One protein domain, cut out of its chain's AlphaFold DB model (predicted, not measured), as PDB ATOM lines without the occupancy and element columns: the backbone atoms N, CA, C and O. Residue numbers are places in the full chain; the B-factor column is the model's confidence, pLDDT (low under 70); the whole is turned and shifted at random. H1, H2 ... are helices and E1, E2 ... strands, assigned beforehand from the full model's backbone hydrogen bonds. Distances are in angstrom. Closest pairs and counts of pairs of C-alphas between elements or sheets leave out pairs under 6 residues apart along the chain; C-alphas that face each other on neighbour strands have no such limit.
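AT A GLANCE: This is residues 4 to 119 of the 195 residues of an uncharacterized protein of Planktothrix serta PCC 8927 (UniProt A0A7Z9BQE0). What does the model look like? A strongly twisted sheet of three strands, E1, E2 and E3, has two helices, H2 and H3, packed over one face and about perpendicular to each other. The short helix H1 lies away from this body at one end of the longest axis, and a small hairpin, E4 and E5, lies at the other end. What is it built of? The printed part has 116 residues with three named helices and five named strands, in the order H1 E1 E2 E3 H2 H3 E4 E5, of mixed class; the sheets E1 - E2 - E3 and E4 - E5 are antiparallel. How spread out is it? It is only just compact, close to loose, with a radius of gyration of the C-alphas of 15.7 A, and elongated, spanning 53 by 27 by 23 A.

HOW THE PARTS SIT: How does the printed part begin? H1, residues 4 to 10, is not on the three-strand sheet and touches no helix. E1, residues 19 to 26, E2, residues 33 to 42, and E3, residues 45 to 54, form a meander, each strand the antiparallel neighbour of the one before; N 21 and O 38 are 3.1 A apart, and N 37 and O 49 are 2.8 A apart, both within hydrogen-bond range. Where are the longer helices? H2, residues 57 to 73, runs along the strands over E1 and E2 at a height over the sheet of 8.3 A; its closest C-alphas to E1 are Cys 67 and Cys 22, 6.4 A apart. H3, residues 82 to 97, is slantwise to the strands, over E2 at a height of 8.8 A, and at 42 degrees to E2 on the local plane; with H2 on the same sheet this makes two layers, helices on one face of a sheet. H2 touches H3 with residues 66 to 71 alone, closest at the C-alphas of Ile 70 and Leu 93, 6.4 A apart, their lines about perpendicular at 73 degrees. What follows H3? E4, residues 106 to 110, and E5, residues 113 to 118, form a hairpin, with N 108 and O 116 3.0 A apart, within hydrogen-bond range; the closest C-alphas of E3 and E5, those of Ala 53 and Ile 117, are 8.0 A apart. Are the helix backbones complete? In H2 and H3 every O i to N i+4 pair is within hydrogen-bond range; in H1, 2 of 3 are.

IN THESE COORDINATES: Where are the anchor points? H1 begins at C-alpha 4, (104.268, -9.036, 81.888), H2 begins at C-alpha 57, (65.601, -30.592, 93.910), and E5 ends at C-alpha 118, (59.212, -29.995, 78.244). How long are the longer elements? From first to last C-alpha, E1 is 21.5 A, E2 26.7 A, E3 26.8 A, H2 24.4 A and H3 22.2 A. Which strands bend? E1 bends by 52 degrees at residue 22 and E3 by 56 degrees at residue 51.

THE WHOLE: How large is it? The two C-alphas farthest apart, those of Lys 5 and Pro 119, are 52.9 A apart. Is it continuous? The printed part has no cut, and no link is long. Where is confidence low? The pLDDT is under 70 at residues 4 to 17, 100 to 105 and 112 to 114, and its mean over the printed part is 81.3.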
ATOM      1  N   ALA A   4     105.608  -9.006  81.298       56.47
ATOM      2  CA  ALA A   4     104.268  -9.036  81.888       56.47
ATOM      3  C   ALA A   4     103.400  -7.814  81.514       56.47
ATOM      4  O   ALA A   4     102.196  -7.949  81.309       56.47
ATOM      5  N   LYS A   5     103.996  -6.618  81.363       57.62
ATOM      6  CA  LYS A   5     103.267  -5.410  80.918       57.62
ATOM      7  C   LYS A   5     102.921  -5.460  79.426       57.62
ATOM      8  O   LYS A   5     101.933  -4.849  79.032       57.62
ATOM      9  N   ARG A   6     103.709  -6.168  78.602       60.06
ATOM     10  CA  ARG A   6     103.388  -6.391  77.179       60.06
ATOM     11  C   ARG A   6     102.280  -7.429  77.025       60.06
ATOM     12  O   ARG A   6     101.340  -7.181  76.283       60.06
ATOM     13  N   ARG A   7     102.328  -8.522  77.797       58.31
ATOM     14  CA  ARG A   7     101.279  -9.557  77.809       58.31
ATOM     15  C   ARG A   7      99.940  -9.023  78.313       58.31
ATOM     16  O   ARG A   7      98.939  -9.246  77.659       58.31
ATOM     17  N   LYS A   8      99.926  -8.188  79.359       52.97
ATOM     18  CA  LYS A   8      98.701  -7.522  79.848       52.97
ATOM     19  C   LYS A   8      98.051  -6.557  78.837       52.97
ATOM     20  O   LYS A   8      96.869  -6.259  78.954       52.97
ATOM     21  N   LYS A   9      98.815  -6.030  77.869       57.47
ATOM     22  CA  LYS A   9      98.273  -5.220  76.759       57.47
ATOM     23  C   LYS A   9      97.645  -6.072  75.651       57.47
ATOM     24  O   LYS A   9      96.814  -5.554  74.921       57.47
ATOM     25  N   LEU A  10      98.078  -7.324  75.516       56.28
ATOM     26  CA  LEU A  10      97.589  -8.274  74.514       56.28
ATOM     27  C   LEU A  10      96.441  -9.133  75.058       56.28
ATOM     28  O   LEU A  10      95.543  -9.493  74.311       56.28
ATOM     29  N   ASP A  11      96.457  -9.411  76.360       52.97
ATOM     30  CA  ASP A  11      95.450 -10.177  77.084       52.97
ATOM     31  C   ASP A  11      95.070  -9.424  78.371       52.97
ATOM     32  O   ASP A  11      95.849  -9.324  79.329       52.97
ATOM     33  N   ALA A  12      93.849  -8.886  78.398       59.16
ATOM     34  CA  ALA A  12      93.302  -8.139  79.532       59.16
ATOM     35  C   ALA A  12      93.108  -9.000  80.801       59.16
ATOM     36  O   ALA A  12      92.861  -8.451  81.889       59.16
ATOM     37  N   ASN A  13      93.225 -10.326  80.678       54.81
ATOM     38  CA  ASN A  13      93.070 -11.309  81.744       54.81
ATOM     39  C   ASN A  13      94.404 -11.881  82.248       54.81
ATOM     40  O   ASN A  13      94.408 -12.590  83.255       54.81
ATOM     41  N   TYR A  14      95.544 -11.502  81.657       50.22
ATOM     42  CA  TYR A  14      96.859 -11.986  82.079       50.22
ATOM     43  C   TYR A  14      97.136 -11.700  83.569       50.22
ATOM     44  O   TYR A  14      97.285 -10.546  83.990       50.22
ATOM     45  N   GLY A  15      97.222 -12.771  84.366       55.22
ATOM     46  CA  GLY A  15      97.488 -12.728  85.807       55.22
ATOM     47  C   GLY A  15      96.270 -12.473  86.705       55.22
ATOM     48  O   GLY A  15      96.455 -12.302  87.908       55.22
ATOM     49  N   LYS A  16      95.043 -12.433  86.164       60.28
ATOM     50  CA  LYS A  16      93.820 -12.406  86.982       60.28
ATOM     51  C   LYS A  16      93.419 -13.834  87.348       60.28
ATOM     52  O   LYS A  16      93.206 -14.661  86.470       60.28
ATOM     53  N   THR A  17      93.312 -14.113  88.640       69.81
ATOM     54  CA  THR A  17      92.682 -15.333  89.145       69.81
ATOM     55  C   THR A  17      91.164 -15.193  89.059       69.81
ATOM     56  O   THR A  17      90.618 -14.119  89.321       69.81
ATOM     57  N   PHE A  18      90.482 -16.263  88.662       81.44
ATOM     58  CA  PHE A  18      89.028 -16.367  88.727       81.44
ATOM     59  C   PHE A  18      88.635 -17.435  89.744       81.44
ATOM     60  O   PHE A  18      89.415 -18.346  90.019       81.44
ATOM     61  N   ASN A  19      87.418 -17.323  90.264       86.75
ATOM     62  CA  ASN A  19      86.803 -18.357  91.083       86.75
ATOM     63  C   ASN A  19      85.661 -18.991  90.293       86.75
ATOM     64  O   ASN A  19      84.854 -18.272  89.697       86.75
ATOM     65  N   LEU A  20      85.624 -20.320  90.294       90.75
ATOM     66  CA  LEU A  20      84.517 -21.104  89.766       90.75
ATOM     67  C   LEU A  20      83.722 -21.664  90.934       90.75
ATOM     68  O   LEU A  20      84.309 -22.140  91.904       90.75
ATOM     69  N   GLU A  21      82.406 -21.629  90.820       92.69
ATOM     70  CA  GLU A  21      81.511 -22.274  91.772       92.69
ATOM     71  C   GLU A  21      80.322 -22.870  91.033       92.69
ATOM     72  O   GLU A  21      79.855 -22.306  90.047       92.69
ATOM     73  N   CYS A  22      79.825 -24.005  91.511       93.00
ATOM     74  CA  CYS A  22      78.551 -24.541  91.060       93.00
ATOM     75  C   CYS A  22      77.532 -24.393  92.182       93.00
ATOM     76  O   CYS A  22      77.861 -24.602  93.351       93.00
ATOM     77  N   PHE A  23      76.305 -24.027  91.829       92.88
ATOM     78  CA  PHE A  23      75.232 -23.791  92.791       92.88
ATOM     79  C   PHE A  23      73.869 -24.063  92.162       92.88
ATOM     80  O   PHE A  23      73.726 -24.067  90.937       92.88
ATOM     81  N   ILE A  24      72.863 -24.280  93.009       91.75
ATOM     82  CA  ILE A  24      71.474 -24.448  92.583       91.75
ATOM     83  C   ILE A  24      70.712 -23.161  92.883       91.75
ATOM     84  O   ILE A  24      70.834 -22.602  93.972       91.75
ATOM     85  N   ALA A  25      69.903 -22.717  91.927       90.62
ATOM     86  CA  ALA A  25      68.964 -21.618  92.101       90.62
ATOM     87  C   ALA A  25      67.661 -21.891  91.331       90.62
ATOM     88  O   ALA A  25      67.497 -22.941  90.700       90.62
ATOM     89  N   ALA A  26      66.708 -20.963  91.396       88.00
ATOM     90  CA  ALA A  26      65.523 -21.022  90.547       88.00
ATOM     91  C   ALA A  26      65.919 -20.872  89.067       88.00
ATOM     92  O   ALA A  26      66.832 -20.110  88.720       88.00
ATOM     93  N   ALA A  27      65.259 -21.624  88.185       87.62
ATOM     94  CA  ALA A  27      65.390 -21.422  86.750       87.62
ATOM     95  C   ALA A  27      64.749 -20.082  86.348       87.62
ATOM     96  O   ALA A  27      63.686 -19.717  86.837       87.62
ATOM     97  N   GLU A  28      65.374 -19.348  85.426       84.62
ATOM     98  CA  GLU A  28      64.843 -18.050  84.965       84.62
ATOM     99  C   GLU A  28      63.609 -18.193  84.053       84.62
ATOM    100  O   GLU A  28      62.904 -17.220  83.802       84.62
ATOM    101  N   PHE A  29      63.353 -19.402  83.552       81.50
ATOM    102  CA  PHE A  29      62.381 -19.690  82.492       81.50
ATOM    103  C   PHE A  29      61.268 -20.667  82.910       81.50
ATOM    104  O   PHE A  29      60.374 -20.949  82.116       81.50
ATOM    105  N   SER A  30      61.308 -21.224  84.126       85.25
ATOM    106  CA  SER A  30      60.302 -22.179  84.623       85.25
ATOM    107  C   SER A  30      60.359 -22.323  86.148       85.25
ATOM    108  O   SER A  30      61.272 -21.800  86.781       85.25
ATOM    109  N   ASP A  31      59.439 -23.095  86.742       87.19
ATOM    110  CA  ASP A  31      59.475 -23.433  88.178       87.19
ATOM    111  C   ASP A  31      60.482 -24.559  88.516       87.19
ATOM    112  O   ASP A  31      60.435 -25.157  89.596       87.19
ATOM    113  N   ALA A  32      61.377 -24.892  87.582       89.06
ATOM    114  CA  ALA A  32      62.424 -25.885  87.775       89.06
ATOM    115  C   ALA A  32      63.571 -25.366  88.664       89.06
ATOM    116  O   ALA A  32      63.808 -24.162  88.809       89.06
ATOM    117  N   HIS A  33      64.335 -26.303  89.221       91.00
ATOM    118  CA  HIS A  33      65.588 -26.036  89.918       91.00
ATOM    119  C   HIS A  33      66.751 -26.145  88.940       91.00
ATOM    120  O   HIS A  33      66.966 -27.197  88.346       91.00
ATOM    121  N   ALA A  34      67.507 -25.066  88.780       90.62
ATOM    122  CA  ALA A  34      68.608 -24.984  87.837       90.62
ATOM    123  C   ALA A  34      69.962 -25.098  88.544       90.62
ATOM    124  O   ALA A  34      70.200 -24.422  89.545       90.62
ATOM    125  N   VAL A  35      70.853 -25.917  87.987       91.31
ATOM    126  CA  VAL A  35      72.268 -25.980  88.361       91.31
ATOM    127  C   VAL A  35      73.036 -25.016  87.465       91.31
ATOM    128  O   VAL A  35      72.963 -25.101  86.238       91.31
ATOM    129  N   TYR A  36      73.786 -24.102  88.072       92.25
ATOM    130  CA  TYR A  36      74.599 -23.116  87.369       92.25
ATOM    131  C   TYR A  36      76.085 -23.314  87.655       92.25
ATOM    132  O   TYR A  36      76.463 -23.665  88.771       92.25
ATOM    133  N   LEU A  37      76.918 -23.007  86.661       93.69
ATOM    134  CA  LEU A  37      78.338 -22.709  86.819       93.69
ATOM    135  C   LEU A  37      78.511 -21.188  86.885       93.69
ATOM    136  O   LEU A  37      78.237 -20.483  85.913       93.69
ATOM    137  N   GLY A  38      78.963 -20.686  88.027       93.38
ATOM    138  CA  GLY A  38      79.360 -19.302  88.254       93.38
ATOM    139  C   GLY A  38      80.847 -19.088  87.982       93.38
ATOM    140  O   GLY A  38      81.690 -19.855  88.444       93.38
ATOM    141  N   ILE A  39      81.176 -18.018  87.260       92.50
ATOM    142  CA  ILE A  39      82.537 -17.590  86.939       92.50
ATOM    143  C   ILE A  39      82.739 -16.167  87.448       92.50
ATOM    144  O   ILE A  39      82.184 -15.196  86.923       92.50
ATOM    145  N   LYS A  40      83.590 -16.026  88.465       89.94
ATOM    146  CA  LYS A  40      83.924 -14.743  89.082       89.94
ATOM    147  C   LYS A  40      85.341 -14.321  88.718       89.94
ATOM    148  O   LYS A  40      86.304 -14.825  89.287       89.94
ATOM    149  N   ARG A  41      85.487 -13.361  87.797       83.69
ATOM    150  CA  ARG A  41      86.807 -12.838  87.361       83.69
ATOM    151  C   ARG A  41      87.297 -11.627  88.139       83.69
ATOM    152  O   ARG A  41      88.472 -11.272  88.084       83.69
ATOM    153  N   SER A  42      86.390 -10.920  88.797       79.31
ATOM    154  CA  SER A  42      86.722  -9.770  89.632       79.31
ATOM    155  C   SER A  42      85.639  -9.571  90.683       79.31
ATOM    156  O   SER A  42      84.597 -10.223  90.641       79.31
ATOM    157  N   ARG A  43      85.860  -8.641  91.620       74.69
ATOM    158  CA  ARG A  43      84.887  -8.328  92.677       74.69
ATOM    159  C   ARG A  43      83.492  -7.987  92.130       74.69
ATOM    160  O   ARG A  43      82.519  -8.318  92.793       74.69
ATOM    161  N   ASN A  44      83.417  -7.407  90.930       75.50
ATOM    162  CA  ASN A  44      82.179  -6.898  90.333       75.50
ATOM    163  C   ASN A  44      81.753  -7.653  89.060       75.50
ATOM    164  O   ASN A  44      80.836  -7.215  88.379       75.50
ATOM    165  N   SER A  45      82.437  -8.743  88.695       80.12
ATOM    166  CA  SER A  45      82.134  -9.510  87.481       80.12
ATOM    167  C   SER A  45      81.808 -10.939  87.868       80.12
ATOM    168  O   SER A  45      82.718 -11.701  88.202       80.12
ATOM    169  N   PHE A  46      80.525 -11.272  87.795       85.69
ATOM    170  CA  PHE A  46      79.997 -12.611  87.990       85.69
ATOM    171  C   PHE A  46      79.158 -12.981  86.772       85.69
ATOM    172  O   PHE A  46      78.188 -12.298  86.452       85.69
ATOM    173  N   GLU A  47      79.566 -14.034  86.080       89.75
ATOM    174  CA  GLU A  47      78.794 -14.630  84.997       89.75
ATOM    175  C   GLU A  47      78.299 -15.994  85.462       89.75
ATOM    176  O   GLU A  47      79.064 -16.739  86.066       89.75
ATOM    177  N   LYS A  48      77.038 -16.328  85.192       89.94
ATOM    178  CA  LYS A  48      76.495 -17.660  85.464       89.94
ATOM    179  C   LYS A  48      76.050 -18.310  84.162       89.94
ATOM    180  O   LYS A  48      75.409 -17.666  83.330       89.94
ATOM    181  N   ARG A  49      76.349 -19.596  84.008       88.81
ATOM    182  CA  ARG A  49      75.888 -20.420  82.891       88.81
ATOM    183  C   ARG A  49      75.060 -21.580  83.414       88.81
ATOM    184  O   ARG A  49      75.485 -22.281  84.325       88.81
ATOM    185  N   LEU A  50      73.883 -21.769  82.830       87.81
ATOM    186  CA  LEU A  50      73.025 -22.914  83.111       87.81
ATOM    187  C   LEU A  50      73.699 -24.208  82.641       87.81
ATOM    188  O   LEU A  50      74.138 -24.278  81.491       87.81
ATOM    189  N   ILE A  51      73.758 -25.198  83.528       88.31
ATOM    190  CA  ILE A  51      74.284 -26.541  83.258       88.31
ATOM    191  C   ILE A  51      73.132 -27.525  83.046       88.31
ATOM    192  O   ILE A  51      73.108 -28.220  82.038       88.31
ATOM    193  N   SER A  52      72.156 -27.538  83.955       86.94
ATOM    194  CA  SER A  52      70.962 -28.387  83.866       86.94
ATOM    195  C   SER A  52      69.784 -27.764  84.623       86.94
ATOM    196  O   SER A  52      69.982 -26.865  85.446       86.94
ATOM    197  N   ALA A  53      68.556 -28.221  84.359       87.75
ATOM    198  CA  ALA A  53      67.370 -27.807  85.106       87.75
ATOM    199  C   ALA A  53      66.442 -28.994  85.382       87.75
ATOM    200  O   ALA A  53      66.169 -29.782  84.494       87.75
ATOM    201  N   HIS A  54      65.925 -29.110  86.602       87.31
ATOM    202  CA  HIS A  54      65.195 -30.293  87.050       87.31
ATOM    203  C   HIS A  54      63.888 -29.931  87.739       87.31
ATOM    204  O   HIS A  54      63.805 -28.962  88.498       87.31
ATOM    205  N   ALA A  55      62.869 -30.763  87.538       86.88
ATOM    206  CA  ALA A  55      61.604 -30.624  88.252       86.88
ATOM    207  C   ALA A  55      61.752 -30.891  89.760       86.88
ATOM    208  O   ALA A  55      60.969 -30.358  90.537       86.88
ATOM    209  N   ASN A  56      62.749 -31.682  90.170       88.00
ATOM    210  CA  ASN A  56      62.960 -32.114  91.551       88.00
ATOM    211  C   ASN A  56      64.332 -31.661  92.082       88.00
ATOM    212  O   ASN A  56      65.356 -31.866  91.422       88.00
ATOM    213  N   ILE A  57      64.368 -31.088  93.287       90.81
ATOM    214  CA  ILE A  57      65.601 -30.592  93.910       90.81
ATOM    215  C   ILE A  57      66.639 -31.695  94.141       90.81
ATOM    216  O   ILE A  57      67.829 -31.427  94.026       90.81
ATOM    217  N   ASN A  58      66.225 -32.939  94.403       89.50
ATOM    218  CA  ASN A  58      67.144 -34.054  94.644       89.50
ATOM    219  C   ASN A  58      67.952 -34.380  93.390       89.50
ATOM    220  O   ASN A  58      69.137 -34.685  93.480       89.50
ATOM    221  N   LYS A  59      67.326 -34.256  92.213       88.44
ATOM    222  CA  LYS A  59      68.009 -34.421  90.928       88.44
ATOM    223  C   LYS A  59      68.976 -33.278  90.655       88.44
ATOM    224  O   LYS A  59      70.127 -33.529  90.314       88.44
ATOM    225  N   ALA A  60      68.566 -32.037  90.915       90.25
ATOM    226  CA  ALA A  60      69.484 -30.900  90.843       90.25
ATOM    227  C   ALA A  60      70.666 -31.042  91.823       90.25
ATOM    228  O   ALA A  60      71.790 -30.675  91.485       90.25
ATOM    229  N   TRP A  61      70.436 -31.606  93.012       90.38
ATOM    230  CA  TRP A  61      71.470 -31.872  94.013       90.38
ATOM    231  C   TRP A  61      72.464 -32.953  93.573       90.38
ATOM    232  O   TRP A  61      73.672 -32.770  93.709       90.38
ATOM    233  N   GLU A  62      71.970 -34.046  92.989       89.56
ATOM    234  CA  GLU A  62      72.794 -35.097  92.379       89.56
ATOM    235  C   GLU A  62      73.747 -34.497  91.328       89.56
ATOM    236  O   GLU A  62      74.967 -34.671  91.411       89.56
ATOM    237  N   ILE A  63      73.206 -33.697  90.400       90.75
ATOM    238  CA  ILE A  63      74.005 -33.033  89.362       90.75
ATOM    239  C   ILE A  63      74.977 -32.006  89.951       90.75
ATOM    240  O   ILE A  63      76.109 -31.891  89.472       90.75
ATOM    241  N   LEU A  64      74.588 -31.278  91.004       91.75
ATOM    242  CA  LEU A  64      75.498 -30.377  91.707       91.75
ATOM    243  C   LEU A  64      76.712 -31.137  92.260       91.75
ATOM    244  O   LEU A  64      77.836 -30.651  92.124       91.75
ATOM    245  N   GLY A  65      76.512 -32.332  92.821       90.62
ATOM    246  CA  GLY A  65      77.600 -33.193  93.287       90.62
ATOM    247  C   GLY A  65      78.568 -33.583  92.163       90.62
ATOM    248  O   GLY A  65      79.785 -33.475  92.330       90.62
ATOM    249  N   TYR A  66      78.051 -33.947  90.985       92.94
ATOM    250  CA  TYR A  66      78.886 -34.208  89.803       92.94
ATOM    251  C   TYR A  66      79.677 -32.968  89.387       92.94
ATOM    252  O   TYR A  66      80.889 -33.037  89.178       92.94
ATOM    253  N   CYS A  67      79.018 -31.812  89.346       92.44
ATOM    254  CA  CYS A  67      79.646 -30.539  89.013       92.44
ATOM    255  C   CYS A  67      80.780 -30.175  89.985       92.44
ATOM    256  O   CYS A  67      81.861 -29.775  89.554       92.44
ATOM    257  N   GLN A  68      80.558 -30.338  91.292       91.94
ATOM    258  CA  GLN A  68      81.568 -30.084  92.323       91.94
ATOM    259  C   GLN A  68      82.767 -31.025  92.192       91.94
ATOM    260  O   GLN A  68      83.909 -30.582  92.338       91.94
ATOM    261  N   ASN A  69      82.535 -32.297  91.856       92.00
ATOM    262  CA  ASN A  69      83.628 -33.224  91.588       92.00
ATOM    263  C   ASN A  69      84.464 -32.764  90.384       92.00
ATOM    264  O   ASN A  69      85.686 -32.664  90.500       92.00
ATOM    265  N   ILE A  70      83.825 -32.380  89.272       93.44
ATOM    266  CA  ILE A  70      84.534 -31.825  88.106       93.44
ATOM    267  C   ILE A  70      85.342 -30.581  88.486       93.44
ATOM    268  O   ILE A  70      86.519 -30.503  88.146       93.44
ATOM    269  N   LEU A  71      84.777 -29.639  89.251       91.69
ATOM    270  CA  LEU A  71      85.528 -28.466  89.721       91.69
ATOM    271  C   LEU A  71      86.762 -28.834  90.562       91.69
ATOM    272  O   LEU A  71      87.760 -28.117  90.510       91.69
ATOM    273  N   SER A  72      86.713 -29.933  91.320       88.12
ATOM    274  CA  SER A  72      87.844 -30.397  92.137       88.12
ATOM    275  C   SER A  72      88.951 -31.089  91.329       88.12
ATOM    276  O   SER A  72      90.116 -31.068  91.733       88.12
ATOM    277  N   GLN A  73      88.606 -31.687  90.184       88.62
ATOM    278  CA  GLN A  73      89.522 -32.481  89.359       88.62
ATOM    279  C   GLN A  73      90.079 -31.698  88.163       88.62
ATOM    280  O   GLN A  73      91.246 -31.855  87.789       88.62
ATOM    281  N   SER A  74      89.253 -30.848  87.554       87.62
ATOM    282  CA  SER A  74      89.596 -30.116  86.342       87.62
ATOM    283  C   SER A  74      90.539 -28.956  86.628       87.62
ATOM    284  O   SER A  74      90.403 -28.199  87.586       87.62
ATOM    285  N   ARG A  75      91.514 -28.781  85.733       86.94
ATOM    286  CA  ARG A  75      92.422 -27.634  85.756       86.94
ATOM    287  C   ARG A  75      92.014 -26.632  84.693       86.94
ATOM    288  O   ARG A  75      91.899 -26.987  83.520       86.94
ATOM    289  N   PHE A  76      91.867 -25.382  85.113       87.06
ATOM    290  CA  PHE A  76      91.544 -24.259  84.245       87.06
ATOM    291  C   PHE A  76      92.693 -23.253  84.266       87.06
ATOM    292  O   PHE A  76      93.220 -22.910  85.329       87.06
ATOM    293  N   ALA A  77      93.120 -22.800  83.092       84.38
ATOM    294  CA  ALA A  77      94.204 -21.838  82.979       84.38
ATOM    295  C   ALA A  77      93.670 -20.402  83.154       84.38
ATOM    296  O   ALA A  77      92.636 -20.072  82.575       84.38
ATOM    297  N   PRO A  78      94.384 -19.506  83.867       79.31
ATOM    298  CA  PRO A  78      93.946 -18.121  84.100       79.31
ATOM    299  C   PRO A  78      93.622 -17.314  82.834       79.31
ATOM    300  O   PRO A  78      92.800 -16.402  82.875       79.31
ATOM    301  N   ALA A  79      94.283 -17.643  81.721       80.12
ATOM    302  CA  ALA A  79      94.123 -16.961  80.439       80.12
ATOM    303  C   ALA A  79      92.870 -17.394  79.662       80.12
ATOM    304  O   ALA A  79      92.502 -16.698  78.721       80.12
ATOM    305  N   GLN A  80      92.225 -18.507  80.039       86.19
ATOM    306  CA  GLN A  80      91.017 -18.953  79.348       86.19
ATOM    307  C   GLN A  80      89.917 -17.912  79.497       86.19
ATOM    308  O   GLN A  80      89.757 -17.342  80.584       86.19
ATOM    309  N   ASP A  81      89.153 -17.680  78.433       87.44
ATOM    310  CA  ASP A  81      87.932 -16.880  78.501       87.44
ATOM    311  C   ASP A  81      86.763 -17.680  79.117       87.44
ATOM    312  O   ASP A  81      86.925 -18.822  79.553       87.44
ATOM    313  N   ASN A  82      85.602 -17.043  79.296       88.75
ATOM    314  CA  ASN A  82      84.459 -17.694  79.947       88.75
ATOM    315  C   ASN A  82      83.883 -18.826  79.094       88.75
ATOM    316  O   ASN A  82      83.573 -19.884  79.641       88.75
ATOM    317  N   ASP A  83      83.816 -18.650  77.776       88.81
ATOM    318  CA  ASP A  83      83.285 -19.654  76.854       88.81
ATOM    319  C   ASP A  83      84.189 -20.893  76.799       88.81
ATOM    320  O   ASP A  83      83.708 -22.028  76.787       88.81
ATOM    321  N   GLU A  84      85.509 -20.707  76.838       91.19
ATOM    322  CA  GLU A  84      86.490 -21.784  76.928       91.19
ATOM    323  C   GLU A  84      86.375 -22.568  78.235       91.19
ATOM    324  O   GLU A  84      86.444 -23.801  78.209       91.19
ATOM    325  N   ILE A  85      86.188 -21.875  79.365       91.56
ATOM    326  CA  ILE A  85      85.966 -22.510  80.670       91.56
ATOM    327  C   ILE A  85      84.673 -23.323  80.642       91.56
ATOM    328  O   ILE A  85      84.700 -24.500  80.994       91.56
ATOM    329  N   ILE A  86      83.566 -22.725  80.190       90.56
ATOM    330  CA  ILE A  86      82.251 -23.377  80.109       90.56
ATOM    331  C   ILE A  86      82.331 -24.613  79.219       90.56
ATOM    332  O   ILE A  86      81.941 -25.702  79.632       90.56
ATOM    333  N   ARG A  87      82.878 -24.471  78.006       91.06
ATOM    334  CA  ARG A  87      83.002 -25.577  77.057       91.06
ATOM    335  C   ARG A  87      83.842 -26.707  77.637       91.06
ATOM    336  O   ARG A  87      83.440 -27.861  77.538       91.06
ATOM    337  N   LYS A  88      84.988 -26.390  78.249       93.44
ATOM    338  CA  LYS A  88      85.830 -27.403  78.894       93.44
ATOM    339  C   LYS A  88      85.095 -28.089  80.045       93.44
ATOM    340  O   LYS A  88      85.118 -29.310  80.113       93.44
ATOM    341  N   PHE A  89      84.443 -27.321  80.913       93.81
ATOM    342  CA  PHE A  89      83.694 -27.851  82.047       93.81
ATOM    343  C   PHE A  89      82.593 -28.816  81.591       93.81
ATOM    344  O   PHE A  89      82.528 -29.938  82.085       93.81
ATOM    345  N   CYS A  90      81.779 -28.425  80.606       90.12
ATOM    346  CA  CYS A  90      80.723 -29.286  80.073       90.12
ATOM    347  C   CYS A  90      81.287 -30.545  79.398       90.12
ATOM    348  O   CYS A  90      80.730 -31.623  79.574       90.12
ATOM    349  N   LEU A  91      82.399 -30.437  78.662       91.25
ATOM    350  CA  LEU A  91      83.058 -31.603  78.060       91.25
ATOM    351  C   LEU A  91      83.597 -32.570  79.120       91.25
ATOM    352  O   LEU A  91      83.404 -33.774  78.985       91.25
ATOM    353  N   ASP A  92      84.244 -32.060  80.170       93.25
ATOM    354  CA  ASP A  92      84.757 -32.883  81.271       93.25
ATOM    355  C   ASP A  92      83.598 -33.572  82.020       93.25
ATOM    356  O   ASP A  92      83.687 -34.761  82.342       93.25
ATOM    357  N   LEU A  93      82.489 -32.855  82.243       91.31
ATOM    358  CA  LEU A  93      81.273 -33.386  82.865       91.31
ATOM    359  C   LEU A  93      80.677 -34.534  82.037       91.31
ATOM    360  O   LEU A  93      80.521 -35.635  82.560       91.31
ATOM    361  N   ILE A  94      80.430 -34.302  80.742       89.69
ATOM    362  CA  ILE A  94      79.881 -35.306  79.814       89.69
ATOM    363  C   ILE A  94      80.832 -36.499  79.670       89.69
ATOM    364  O   ILE A  94      80.400 -37.647  79.644       89.69
ATOM    365  N   SER A  95      82.142 -36.257  79.608       91.06
ATOM    366  CA  SER A  95      83.127 -37.336  79.484       91.06
ATOM    367  C   SER A  95      83.190 -38.228  80.723       91.06
ATOM    368  O   SER A  95      83.537 -39.400  80.592       91.06
ATOM    369  N   THR A  96      82.929 -37.680  81.911       92.31
ATOM    370  CA  THR A  96      83.066 -38.409  83.182       92.31
ATOM    371  C   THR A  96      81.774 -39.112  83.574       92.31
ATOM    372  O   THR A  96      81.808 -40.250  84.034       92.31
ATOM    373  N   TYR A  97      80.638 -38.438  83.393       89.50
ATOM    374  CA  TYR A  97      79.331 -38.899  83.862       89.50
ATOM    375  C   TYR A  97      78.391 -39.337  82.735       89.50
ATOM    376  O   TYR A  97      77.292 -39.812  83.008       89.50
ATOM    377  N   GLY A  98      78.835 -39.230  81.480       83.56
ATOM    378  CA  GLY A  98      77.997 -39.421  80.303       83.56
ATOM    379  C   GLY A  98      77.209 -38.161  79.956       83.56
ATOM    380  O   GLY A  98      77.119 -37.216  80.743       83.56
ATOM    381  N   ASP A  99      76.631 -38.150  78.755       75.12
ATOM    382  CA  ASP A  99      75.565 -37.197  78.457       75.12
ATOM    383  C   ASP A  99      74.380 -37.593  79.332       75.12
ATOM    384  O   ASP A  99      73.839 -38.686  79.164       75.12
ATOM    385  N   TYR A 100      74.078 -36.782  80.347       66.06
ATOM    386  CA  TYR A 100      73.049 -37.118  81.320       66.06
ATOM    387  C   TYR A 100      71.712 -37.141  80.578       66.06
ATOM    388  O   TYR A 100      71.254 -36.074  80.151       66.06
ATOM    389  N   PRO A 101      71.068 -38.312  80.403       54.41
ATOM    390  CA  PRO A 101      69.725 -38.328  79.872       54.41
ATOM    391  C   PRO A 101      68.868 -37.644  80.933       54.41
ATOM    392  O   PRO A 101      68.673 -38.154  82.035       54.41
ATOM    393  N   SER A 102      68.421 -36.430  80.639       53.84
ATOM    394  CA  SER A 102      67.368 -35.788  81.410       53.84
ATOM    395  C   SER A 102      66.096 -36.592  81.140       53.84
ATOM    396  O   SER A 102      65.267 -36.209  80.325       53.84
ATOM    397  N   ASP A 103      65.961 -37.761  81.776       46.66
ATOM    398  CA  ASP A 103      64.769 -38.617  81.684       46.66
ATOM    399  C   ASP A 103      63.507 -37.870  82.161       46.66
ATOM    400  O   ASP A 103      62.378 -38.291  81.918       46.66
ATOM    401  N   ASP A 104      63.704 -36.743  82.846       58.97
ATOM    402  CA  ASP A 104      62.695 -35.841  83.367       58.97
ATOM    403  C   ASP A 104      62.315 -34.688  82.419       58.97
ATOM    404  O   ASP A 104      61.252 -34.096  82.631       58.97
ATOM    405  N   ALA A 105      63.114 -34.362  81.389       65.75
ATOM    406  CA  ALA A 105      62.799 -33.254  80.487       65.75
ATOM    407  C   ALA A 105      63.562 -33.201  79.147       65.75
ATOM    408  O   ALA A 105      64.733 -33.537  79.017       65.75
ATOM    409  N   THR A 106      62.900 -32.614  78.149       72.12
ATOM    410  CA  THR A 106      63.508 -32.117  76.907       72.12
ATOM    411  C   THR A 106      63.625 -30.594  76.954       72.12
ATOM    412  O   THR A 106      62.762 -29.919  77.515       72.12
ATOM    413  N   TYR A 107      64.687 -30.035  76.371       76.19
ATOM    414  CA  TYR A 107      64.945 -28.593  76.396       76.19
ATOM    415  C   TYR A 107      64.823 -27.995  75.002       76.19
ATOM    416  O   TYR A 107      65.470 -28.461  74.062       76.19
ATOM    417  N   GLU A 108      64.051 -26.919  74.876       75.94
ATOM    418  CA  GLU A 108      64.038 -26.119  73.655       75.94
ATOM    419  C   GLU A 108      65.046 -24.978  73.774       75.94
ATOM    420  O   GLU A 108      65.004 -24.154  74.696       75.94
ATOM    421  N   LEU A 109      65.972 -24.945  72.816       73.50
ATOM    422  CA  LEU A 109      66.995 -23.920  72.713       73.50
ATOM    423  C   LEU A 109      66.566 -22.852  71.704       73.50
ATOM    424  O   LEU A 109      66.323 -23.162  70.537       73.50
ATOM    425  N   ARG A 110      66.597 -21.578  72.101       73.81
ATOM    426  CA  ARG A 110      66.554 -20.445  71.167       73.81
ATOM    427  C   ARG A 110      67.824 -19.622  71.329       73.81
ATOM    428  O   ARG A 110      68.205 -19.249  72.435       73.81
ATOM    429  N   ASN A 111      68.524 -19.371  70.221       71.81
ATOM    430  CA  ASN A 111      69.805 -18.649  70.209       71.81
ATOM    431  C   ASN A 111      70.842 -19.214  71.210       71.81
ATOM    432  O   ASN A 111      71.572 -18.461  71.853       71.81
ATOM    433  N   GLY A 112      70.884 -20.542  71.384       65.44
ATOM    434  CA  GLY A 112      71.829 -21.208  72.292       65.44
ATOM    435  C   GLY A 112      71.537 -21.030  73.790       65.44
ATOM    436  O   GLY A 112      72.415 -21.295  74.621       65.44
ATOM    437  N   LYS A 113      70.330 -20.576  74.152       64.81
ATOM    438  CA  LYS A 113      69.824 -20.511  75.530       64.81
ATOM    439  C   LYS A 113      68.622 -21.437  75.686       64.81
ATOM    440  O   LYS A 113      67.802 -21.517  74.778       64.81
ATOM    441  N   ILE A 114      68.531 -22.113  76.831       69.88
ATOM    442  CA  ILE A 114      67.341 -22.885  77.208       69.88
ATOM    443  C   ILE A 114      66.217 -21.882  77.477       69.88
ATOM    444  O   ILE A 114      66.349 -21.049  78.373       69.88
ATOM    445  N   GLU A 115      65.154 -21.933  76.671       71.38
ATOM    446  CA  GLU A 115      63.951 -21.107  76.856       71.38
ATOM    447  C   GLU A 115      62.799 -21.903  77.469       71.38
ATOM    448  O   GLU A 115      61.988 -21.331  78.191       71.38
ATOM    449  N   VAL A 116      62.715 -23.209  77.196       76.31
ATOM    450  CA  VAL A 116      61.595 -24.045  77.645       76.31
ATOM    451  C   VAL A 116      62.103 -25.410  78.095       76.31
ATOM    452  O   VAL A 116      63.013 -25.980  77.492       76.31
ATOM    453  N   ILE A 117      61.486 -25.917  79.160       79.25
ATOM    454  CA  ILE A 117      61.594 -27.299  79.624       79.25
ATOM    455  C   ILE A 117      60.277 -28.018  79.297       79.25
ATOM    456  O   ILE A 117      59.204 -27.471  79.552       79.25
ATOM    457  N   ASN A 118      60.353 -29.204  78.701       77.75
ATOM    458  CA  ASN A 118      59.212 -29.995  78.244       77.75
ATOM    459  C   ASN A 118      59.249 -31.397  78.882       77.75
ATOM    460  O   ASN A 118      60.195 -32.140  78.618       77.75
ATOM    461  N   PRO A 119      58.221 -31.800  79.652       79.69
ATOM    462  CA  PRO A 119      57.011 -31.035  79.953       79.69
ATOM    463  C   PRO A 119      57.300 -29.808  80.842       79.69
ATOM    464  O   PRO A 119      58.266 -29.812  81.607       79.69
TER     465      PRO A 119